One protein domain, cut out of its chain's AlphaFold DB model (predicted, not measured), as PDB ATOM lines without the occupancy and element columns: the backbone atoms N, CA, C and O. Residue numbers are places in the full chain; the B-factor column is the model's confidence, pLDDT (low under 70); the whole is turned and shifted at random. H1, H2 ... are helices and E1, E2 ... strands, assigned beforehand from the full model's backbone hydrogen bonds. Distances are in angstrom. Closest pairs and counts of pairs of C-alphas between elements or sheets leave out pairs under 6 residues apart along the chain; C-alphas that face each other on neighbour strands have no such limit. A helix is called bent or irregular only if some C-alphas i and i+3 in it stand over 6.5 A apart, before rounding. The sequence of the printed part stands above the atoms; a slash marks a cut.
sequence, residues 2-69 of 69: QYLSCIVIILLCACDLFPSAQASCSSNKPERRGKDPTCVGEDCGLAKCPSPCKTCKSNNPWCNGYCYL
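What this domain is: This is residues 2 to 69 of the 69 residues of the protein "Putative 5.3 kDa antibacterial peptide" of Hyalomma excavatum (UniProt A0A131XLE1). One long helix, H1, sticks out with its residues 2 to 20 from a small head made mostly of loop, in which a short two-strand hairpin, E1 and E2, sits beside the long unnamed stretch of residues 25 to 54. The helix arm makes much of the length of the rod-like whole, whose C-alphas span 61 by 20 by 12 A. The printed part has 68 residues, with one named helix and two named strands in the order H1, E1, E2; the two strands form an antiparallel sheet. The class is mixed, helices and strands, with 30 residues in named elements, under half, and the whole is extended, with a radius of gyration of the C-alphas of 17.4 A.

How they stand to each other: H1, residues 2 to 24, stands free over residues 2 to 20. In its backbone 17 of 19 O i to N i+4 pairs are within hydrogen-bond range. E1, residues 55 to 57, and E2, residues 65 to 68, form a hairpin, antiparallel at 145 degrees between their directions. C-alphas 56 and 67 face each other at 4.7 A; N 57 and O 66 are within hydrogen-bond range at 2.9 A, as are N 68 and O 55 at 2.8 A. Residues 43 to 44 pair briefly with residues 65 to 66 of E2, antiparallel. H1 and E2 are apart.

Where its parts are: H1 begins at C-alpha 2 (64.513, 110.260, 163.902) and ends at C-alpha 24 (96.506, 117.256, 157.996), 33.3 A away. It is neither bent nor irregular, but only just: C-alphas 16 and 19 are 6.0 A apart. E1 measures 6.3 A and E2 9.6 A, ending at C-alpha 68 (108.724, 127.388, 145.790).

The domain as a whole: The C-alphas of Gln 2 and Lys 35, the two farthest apart, are 61.3 A apart. The printed part has no cut. H1 to E1 is a long link of 30 residues; E1 to E2 is short. Mean pLDDT of the printed part is 71.3, with residues 2 to 4, 12 to 28, 46 to 47 and 60 to 62 under 70.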
ATOM      1  N   GLN A   2      63.485 110.841 164.796       61.69
ATOM      2  CA  GLN A   2      64.513 110.260 163.902       61.69
ATOM      3  C   GLN A   2      65.403 111.267 163.146       61.69
ATOM      4  O   GLN A   2      66.585 111.008 162.952       61.69
ATOM      5  N   TYR A   3      64.868 112.422 162.742       65.88
ATOM      6  CA  TYR A   3      65.623 113.425 161.976       65.88
ATOM      7  C   TYR A   3      66.750 114.081 162.791       65.88
ATOM      8  O   TYR A   3      67.826 114.347 162.263       65.88
ATOM      9  N   LEU A   4      66.516 114.301 164.088       65.00
ATOM     10  CA  LEU A   4      67.482 114.912 165.003       65.00
ATOM     11  C   LEU A   4      68.716 114.024 165.163       65.00
ATOM     12  O   LEU A   4      69.836 114.522 165.097       65.00
ATOM     13  N   SER A   5      68.519 112.710 165.275       70.12
ATOM     14  CA  SER A   5      69.608 111.737 165.382       70.12
ATOM     15  C   SER A   5      70.499 111.736 164.138       70.12
ATOM     16  O   SER A   5      71.719 111.738 164.258       70.12
ATOM     17  N   CYS A   6      69.907 111.789 162.941       71.44
ATOM     18  CA  CYS A   6      70.667 111.839 161.690       71.44
ATOM     19  C   CYS A   6      71.488 113.128 161.558       71.44
ATOM     20  O   CYS A   6      72.648 113.071 161.160       71.44
ATOM     21  N   ILE A   7      70.913 114.276 161.927       76.25
ATOM     22  CA  ILE A   7      71.611 115.569 161.876       76.25
ATOM     23  C   ILE A   7      72.807 115.580 162.836       76.25
ATOM     24  O   ILE A   7      73.885 116.035 162.462       76.25
ATOM     25  N   VAL A   8      72.645 115.031 164.042       77.19
ATOM     26  CA  VAL A   8      73.727 114.938 165.033       77.19
ATOM     27  C   VAL A   8      74.864 114.041 164.538       77.19
ATOM     28  O   VAL A   8      76.024 114.414 164.680       77.19
ATOM     29  N   ILE A   9      74.559 112.907 163.901       75.75
ATOM     30  CA  ILE A   9      75.584 112.009 163.337       75.75
ATOM     31  C   ILE A   9      76.349 112.695 162.196       75.75
ATOM     32  O   ILE A   9      77.573 112.626 162.160       75.75
ATOM     33  N   ILE A  10      75.655 113.404 161.299       76.56
ATOM     34  CA  ILE A  10      76.298 114.140 160.195       76.56
ATOM     35  C   ILE A  10      77.201 115.256 160.736       76.56
ATOM     36  O   ILE A  10      78.323 115.417 160.259       76.56
ATOM     37  N   LEU A  11      76.737 116.003 161.743       70.00
ATOM     38  CA  LEU A  11      77.523 117.063 162.376       70.00
ATOM     39  C   LEU A  11      78.749 116.512 163.106       70.00
ATOM     40  O   LEU A  11      79.815 117.101 162.981       70.00
ATOM     41  N   LEU A  12      78.630 115.387 163.814       67.38
ATOM     42  CA  LEU A  12      79.767 114.736 164.473       67.38
ATOM     43  C   LEU A  12      80.788 114.238 163.446       67.38
ATOM     44  O   LEU A  12      81.953 114.604 163.528       67.38
ATOM     45  N   CYS A  13      80.346 113.527 162.403       65.69
ATOM     46  CA  CYS A  13      81.239 113.083 161.334       65.69
ATOM     47  C   CYS A  13      81.947 114.253 160.640       65.69
ATOM     48  O   CYS A  13      83.129 114.147 160.333       65.69
ATOM     49  N   ALA A  14      81.256 115.370 160.407       63.69
ATOM     50  CA  ALA A  14      81.873 116.568 159.853       63.69
ATOM     51  C   ALA A  14      82.877 117.190 160.840       63.69
ATOM     52  O   ALA A  14      84.005 117.491 160.453       63.69
ATOM     53  N   CYS A  15      82.503 117.337 162.113       59.59
ATOM     54  CA  CYS A  15      83.343 117.903 163.168       59.59
ATOM     55  C   CYS A  15      84.561 117.050 163.530       59.59
ATOM     56  O   CYS A  15      85.501 117.619 164.060       59.59
ATOM     57  N   ASP A  16      84.580 115.748 163.248       58.97
ATOM     58  CA  ASP A  16      85.782 114.906 163.357       58.97
ATOM     59  C   ASP A  16      86.651 114.984 162.084       58.97
ATOM     60  O   ASP A  16      87.885 114.922 162.139       58.97
ATOM     61  N   LEU A  17      86.032 115.201 160.916       56.59
ATOM     62  CA  LEU A  17      86.740 115.370 159.642       56.59
ATOM     63  C   LEU A  17      87.444 116.732 159.532       56.59
ATOM     64  O   LEU A  17      88.554 116.811 159.012       56.59
ATOM     65  N   PHE A  18      86.826 117.809 160.022       54.00
ATOM     66  CA  PHE A  18      87.374 119.171 159.962       54.00
ATOM     67  C   PHE A  18      88.696 119.373 160.726       54.00
ATOM     68  O   PHE A  18      89.626 119.927 160.131       54.00
ATOM     69  N   PRO A  19      88.850 118.944 161.993       53.31
ATOM     70  CA  PRO A  19      90.118 119.023 162.698       53.31
ATOM     71  C   PRO A  19      91.132 118.062 162.088       53.31
ATOM     72  O   PRO A  19      92.305 118.397 162.064       53.31
ATOM     73  N   SER A  20      90.705 116.935 161.509       52.97
ATOM     74  CA  SER A  20      91.597 116.038 160.766       52.97
ATOM     75  C   SER A  20      92.125 116.688 159.484       52.97
ATOM     76  O   SER A  20      93.304 116.559 159.181       52.97
ATOM     77  N   ALA A  21      91.300 117.445 158.756       52.12
ATOM     78  CA  ALA A  21      91.723 118.183 157.569       52.12
ATOM     79  C   ALA A  21      92.656 119.349 157.927       52.12
ATOM     80  O   ALA A  21      93.702 119.491 157.303       52.12
ATOM     81  N   GLN A  22      92.334 120.127 158.968       53.03
ATOM     82  CA  GLN A  22      93.186 121.229 159.439       53.03
ATOM     83  C   GLN A  22      94.486 120.735 160.093       53.03
ATOM     84  O   GLN A  22      95.540 121.323 159.871       53.03
ATOM     85  N   ALA A  23      94.452 119.623 160.832       52.00
ATOM     86  CA  ALA A  23      95.649 118.968 161.362       52.00
ATOM     87  C   ALA A  23      96.456 118.260 160.260       52.00
ATOM     88  O   ALA A  23      97.673 118.156 160.365       52.00
ATOM     89  N   SER A  24      95.820 117.805 159.175       55.41
ATOM     90  CA  SER A  24      96.506 117.256 157.996       55.41
ATOM     91  C   SER A  24      97.111 118.349 157.109       55.41
ATOM     92  O   SER A  24      98.086 118.093 156.405       55.41
ATOM     93  N   CYS A  25      96.655 119.599 157.244       61.66
ATOM     94  CA  CYS A  25      97.374 120.776 156.758       61.66
ATOM     95  C   CYS A  25      98.666 121.056 157.540       61.66
ATOM     96  O   CYS A  25      99.174 122.171 157.437       61.66
ATOM     97  N   SER A  26      99.189 120.091 158.317       53.78
ATOM     98  CA  SER A  26     100.488 120.154 158.991       53.78
ATOM     99  C   SER A  26     101.615 120.308 157.969       53.78
ATOM    100  O   SER A  26     102.250 119.370 157.492       53.78
ATOM    101  N   SER A  27     101.730 121.565 157.562       59.56
ATOM    102  CA  SER A  27     102.872 122.374 157.221       59.56
ATOM    103  C   SER A  27     104.133 121.577 156.920       59.56
ATOM    104  O   SER A  27     105.116 121.611 157.654       59.56
ATOM    105  N   ASN A  28     104.152 120.958 155.740       62.47
ATOM    106  CA  ASN A  28     105.393 120.652 155.029       62.47
ATOM    107  C   ASN A  28     105.968 121.955 154.438       62.47
ATOM    108  O   ASN A  28     106.269 122.052 153.246       62.47
ATOM    109  N   LYS A  29     106.007 123.008 155.268       70.25
ATOM    110  CA  LYS A  29     106.504 124.316 154.881       70.25
ATOM    111  C   LYS A  29     107.967 124.120 154.510       70.25
ATOM    112  O   LYS A  29     108.739 123.653 155.348       70.25
ATOM    113  N   PRO A  30     108.359 124.437 153.268       71.31
ATOM    114  CA  PRO A  30     109.736 124.271 152.861       71.31
ATOM    115  C   PRO A  30     110.618 125.152 153.739       71.31
ATOM    116  O   PRO A  30     110.387 126.356 153.888       71.31
ATOM    117  N   GLU A  31     111.624 124.529 154.338       72.38
ATOM    118  CA  GLU A  31     112.668 125.250 155.041       72.38
ATOM    119  C   GLU A  31     113.519 125.988 154.006       72.38
ATOM    120  O   GLU A  31     114.025 125.382 153.057       72.38
ATOM    121  N   ARG A  32     113.654 127.309 154.167       74.50
ATOM    122  CA  ARG A  32     114.537 128.117 153.323       74.50
ATOM    123  C   ARG A  32     115.971 127.641 153.532       74.50
ATOM    124  O   ARG A  32     116.500 127.754 154.634       74.50
ATOM    125  N   ARG A  33     116.620 127.145 152.482       74.31
ATOM    126  CA  ARG A  33     118.061 126.874 152.475       74.31
ATOM    127  C   ARG A  33     118.791 128.135 152.033       74.31
ATOM    128  O   ARG A  33     118.224 128.986 151.370       74.31
ATOM    129  N   GLY A  34     120.059 128.292 152.405       77.00
ATOM    130  CA  GLY A  34     120.739 129.601 152.432       77.00
ATOM    131  C   GLY A  34     120.719 130.482 151.164       77.00
ATOM    132  O   GLY A  34     120.953 131.679 151.289       77.00
ATOM    133  N   LYS A  35     120.449 129.945 149.966       77.88
ATOM    134  CA  LYS A  35     120.284 130.734 148.722       77.88
ATOM    135  C   LYS A  35     118.829 130.902 148.272       77.88
ATOM    136  O   LYS A  35     118.590 131.531 147.243       77.88
ATOM    137  N   ASP A  36     117.879 130.330 148.998       80.38
ATOM    138  CA  ASP A  36     116.472 130.423 148.662       80.38
ATOM    139  C   ASP A  36     115.969 131.856 148.873       80.38
ATOM    140  O   ASP A  36     116.281 132.495 149.884       80.38
ATOM    141  N   PRO A  37     115.183 132.382 147.927       78.31
ATOM    142  CA  PRO A  37     114.594 133.702 148.053       78.31
ATOM    143  C   PRO A  37     113.580 133.738 149.202       78.31
ATOM    144  O   PRO A  37     112.939 132.740 149.536       78.31
ATOM    145  N   THR A  38     113.369 134.931 149.762       83.38
ATOM    146  CA  THR A  38     112.445 135.180 150.882       83.38
ATOM    147  C   THR A  38     110.999 134.775 150.588       83.38
ATOM    148  O   THR A  38     110.206 134.692 151.511       83.38
ATOM    149  N   CYS A  39     110.638 134.490 149.339       81.88
ATOM    150  CA  CYS A  39     109.315 133.987 148.985       81.88
ATOM    151  C   CYS A  39     109.137 132.475 149.226       81.88
ATOM    152  O   CYS A  39     108.005 132.011 149.302       81.88
ATOM    153  N   VAL A  40     110.206 131.675 149.378       85.38
ATOM    154  CA  VAL A  40     110.073 130.220 149.607       85.38
ATOM    155  C   VAL A  40     109.430 129.974 150.971       85.38
ATOM    156  O   VAL A  40     109.850 130.558 151.966       85.38
ATOM    157  N   GLY A  41     108.390 129.147 151.044       79.25
ATOM    158  CA  GLY A  41     107.671 128.870 152.292       79.25
ATOM    159  C   GLY A  41     106.675 129.947 152.721       79.25
ATOM    160  O   GLY A  41     106.132 129.858 153.824       79.25
ATOM    161  N   GLU A  42     106.428 130.963 151.890       84.00
ATOM    162  CA  GLU A  42     105.245 131.809 152.057       84.00
ATOM    163  C   GLU A  42     103.978 131.031 151.713       84.00
ATOM    164  O   GLU A  42     103.999 130.147 150.856       84.00
ATOM    165  N   ASP A  43     102.896 131.343 152.418       80.56
ATOM    166  CA  ASP A  43     101.604 130.689 152.248       80.56
ATOM    167  C   ASP A  43     101.000 131.120 150.903       80.56
ATOM    168  O   ASP A  43     100.820 132.311 150.636       80.56
ATOM    169  N   CYS A  44     100.711 130.155 150.036       76.50
ATOM    170  CA  CYS A  44     100.028 130.379 148.772       76.50
ATOM    171  C   CYS A  44      98.717 129.595 148.766       76.50
ATOM    172  O   CYS A  44      98.677 128.370 148.682       76.50
ATOM    173  N   GLY A  45      97.611 130.320 148.913       71.94
ATOM    174  CA  GLY A  45      96.272 129.772 148.716       71.94
ATOM    175  C   GLY A  45      95.892 129.812 147.234       71.94
ATOM    176  O   GLY A  45      96.602 129.318 146.365       71.94
ATOM    177  N   LEU A  46      94.790 130.498 146.928       61.47
ATOM    178  CA  LEU A  46      94.377 130.822 145.552       61.47
ATOM    179  C   LEU A  46      95.268 131.891 144.882       61.47
ATOM    180  O   LEU A  46      95.105 132.191 143.698       61.47
ATOM    181  N   ALA A  47      96.179 132.501 145.642       65.00
ATOM    182  CA  ALA A  47      97.073 133.549 145.172       65.00
ATOM    183  C   ALA A  47      98.332 132.972 144.506       65.00
ATOM    184  O   ALA A  47      98.836 131.913 144.881       65.00
ATOM    185  N   LYS A  48      98.871 133.704 143.523       73.81
ATOM    186  CA  LYS A  48     100.167 133.383 142.916       73.81
ATOM    187  C   LYS A  48     101.308 133.824 143.830       73.81
ATOM    188  O   LYS A  48     101.236 134.882 144.446       73.81
ATOM    189  N   CYS A  49     102.371 133.029 143.849       82.75
ATOM    190  CA  CYS A  49     103.599 133.354 144.560       82.75
ATOM    191  C   CYS A  49     104.315 134.570 143.942       82.75
ATOM    192  O   CYS A  49     104.272 134.752 142.717       82.75
ATOM    193  N   PRO A  50     104.966 135.408 144.768       82.25
ATOM    194  CA  PRO A  50     105.745 136.536 144.283       82.25
ATOM    195  C   PRO A  50     107.054 136.063 143.638       82.25
ATOM    196  O   PRO A  50     107.733 135.165 144.136       82.25
ATOM    197  N   SER A  51     107.441 136.709 142.534       81.06
ATOM    198  CA  SER A  51     108.697 136.417 141.835       81.06
ATOM    199  C   SER A  51     109.897 136.667 142.764       81.06
ATOM    200  O   SER A  51     109.924 137.704 143.430       81.06
ATOM    201  N   PRO A  52     110.909 135.781 142.808       81.75
ATOM    202  CA  PRO A  52     111.186 134.678 141.876       81.75
ATOM    203  C   PRO A  52     110.430 133.363 142.117       81.75
ATOM    204  O   PRO A  52     110.526 132.487 141.267       81.75
ATOM    205  N   CYS A  53     109.679 133.203 143.208       82.12
ATOM    206  CA  CYS A  53     108.915 131.982 143.460       82.12
ATOM    207  C   CYS A  53     107.679 131.960 142.568       82.12
ATOM    208  O   CYS A  53     106.768 132.767 142.742       82.12
ATOM    209  N   LYS A  54     107.634 131.059 141.587       82.62
ATOM    210  CA  LYS A  54     106.485 130.966 140.669       82.62
ATOM    211  C   LYS A  54     105.583 129.785 140.978       82.62
ATOM    212  O   LYS A  54     104.455 129.731 140.488       82.62
ATOM    213  N   THR A  55     106.069 128.864 141.799       81.56
ATOM    214  CA  THR A  55     105.421 127.583 142.018       81.56
ATOM    215  C   THR A  55     104.729 127.583 143.371       81.56
ATOM    216  O   THR A  55     105.381 127.649 144.407       81.56
ATOM    217  N   CYS A  56     103.404 127.468 143.370       81.00
ATOM    218  CA  CYS A  56     102.646 127.153 144.574       81.00
ATOM    219  C   CYS A  56     102.425 125.640 144.633       81.00
ATOM    220  O   CYS A  56     101.804 125.082 143.725       81.00
ATOM    221  N   LYS A  57     102.932 124.963 145.669       78.62
ATOM    222  CA  LYS A  57     102.618 123.547 145.908       78.62
ATOM    223  C   LYS A  57     101.824 123.406 147.190       78.62
ATOM    224  O   LYS A  57     102.313 123.744 148.263       78.62
ATOM    225  N   SER A  58     100.631 122.835 147.069       74.25
ATOM    226  CA  SER A  58      99.880 122.327 148.208       74.25
ATOM    227  C   SER A  58      99.938 120.808 148.217       74.25
ATOM    228  O   SER A  58      99.736 120.165 147.188       74.25
ATOM    229  N   ASN A  59     100.235 120.235 149.381       70.44
ATOM    230  CA  ASN A  59     100.227 118.787 149.565       70.44
ATOM    231  C   ASN A  59      98.797 118.239 149.699       70.44
ATOM    232  O   ASN A  59      98.582 117.043 149.530       70.44
ATOM    233  N   ASN A  60      97.821 119.104 150.000       69.50
ATOM    234  CA  ASN A  60      96.435 118.709 150.195       69.50
ATOM    235  C   ASN A  60      95.491 119.767 149.596       69.50
ATOM    236  O   ASN A  60      95.601 120.937 149.951       69.50
ATOM    237  N   PRO A  61      94.528 119.395 148.732       68.06
ATOM    238  CA  PRO A  61      93.682 120.358 148.014       68.06
ATOM    239  C   PRO A  61      92.757 121.183 148.922       68.06
ATOM    240  O   PRO A  61      92.192 122.178 148.480       68.06
ATOM    241  N   TRP A  62      92.618 120.786 150.186       66.69
ATOM    242  CA  TRP A  62      91.827 121.481 151.202       66.69
ATOM    243  C   TRP A  62      92.671 122.417 152.079       66.69
ATOM    244  O   TRP A  62      92.145 123.024 153.007       66.69
ATOM    245  N   CYS A  63      93.975 122.511 151.812       70.44
ATOM    246  CA  CYS A  63      94.938 123.288 152.579       70.44
ATOM    247  C   CYS A  63      95.628 124.317 151.687       70.44
ATOM    248  O   CYS A  63      95.859 124.070 150.497       70.44
ATOM    249  N   ASN A  64      96.030 125.437 152.285       74.94
ATOM    250  CA  ASN A  64      96.935 126.360 151.615       74.94
ATOM    251  C   ASN A  64      98.271 125.664 151.322       74.94
ATOM    252  O   ASN A  64      98.744 124.825 152.094       74.94
ATOM    253  N   GLY A  65      98.843 125.983 150.166       79.31
ATOM    254  CA  GLY A  65     100.159 125.517 149.769       79.31
ATOM    255  C   GLY A  65     101.261 126.460 150.226       79.31
ATOM    256  O   GLY A  65     101.020 127.481 150.865       79.31
ATOM    257  N   TYR A  66     102.486 126.127 149.836       85.06
ATOM    258  CA  TYR A  66     103.650 126.977 150.038       85.06
ATOM    259  C   TYR A  66     104.318 127.335 148.721       85.06
ATOM    260  O   TYR A  66     104.265 126.583 147.742       85.06
ATOM    261  N   CYS A  67     104.964 128.493 148.712       84.81
ATOM    262  CA  CYS A  67     105.732 128.969 147.579       84.81
ATOM    263  C   CYS A  67     107.091 128.276 147.464       84.81
ATOM    264  O   CYS A  67     107.804 128.080 148.451       84.81
ATOM    265  N   TYR A  68     107.456 127.961 146.227       81.69
ATOM    266  CA  TYR A  68     108.724 127.388 145.790       81.69
ATOM    267  C   TYR A  68     109.233 128.173 144.574       81.69
ATOM    268  O   TYR A  68     108.452 128.848 143.891       81.69
ATOM    269  N   LEU A  69     110.538 128.063 144.311       79.75
ATOM    270  CA  LEU A  69     111.169 128.560 143.084       79.75
ATOM    271  C   LEU A  69     110.432 128.059 141.826       79.75
ATOM    272  O   LEU A  69     110.037 126.868 141.776       79.75
TER     273      LEU A  69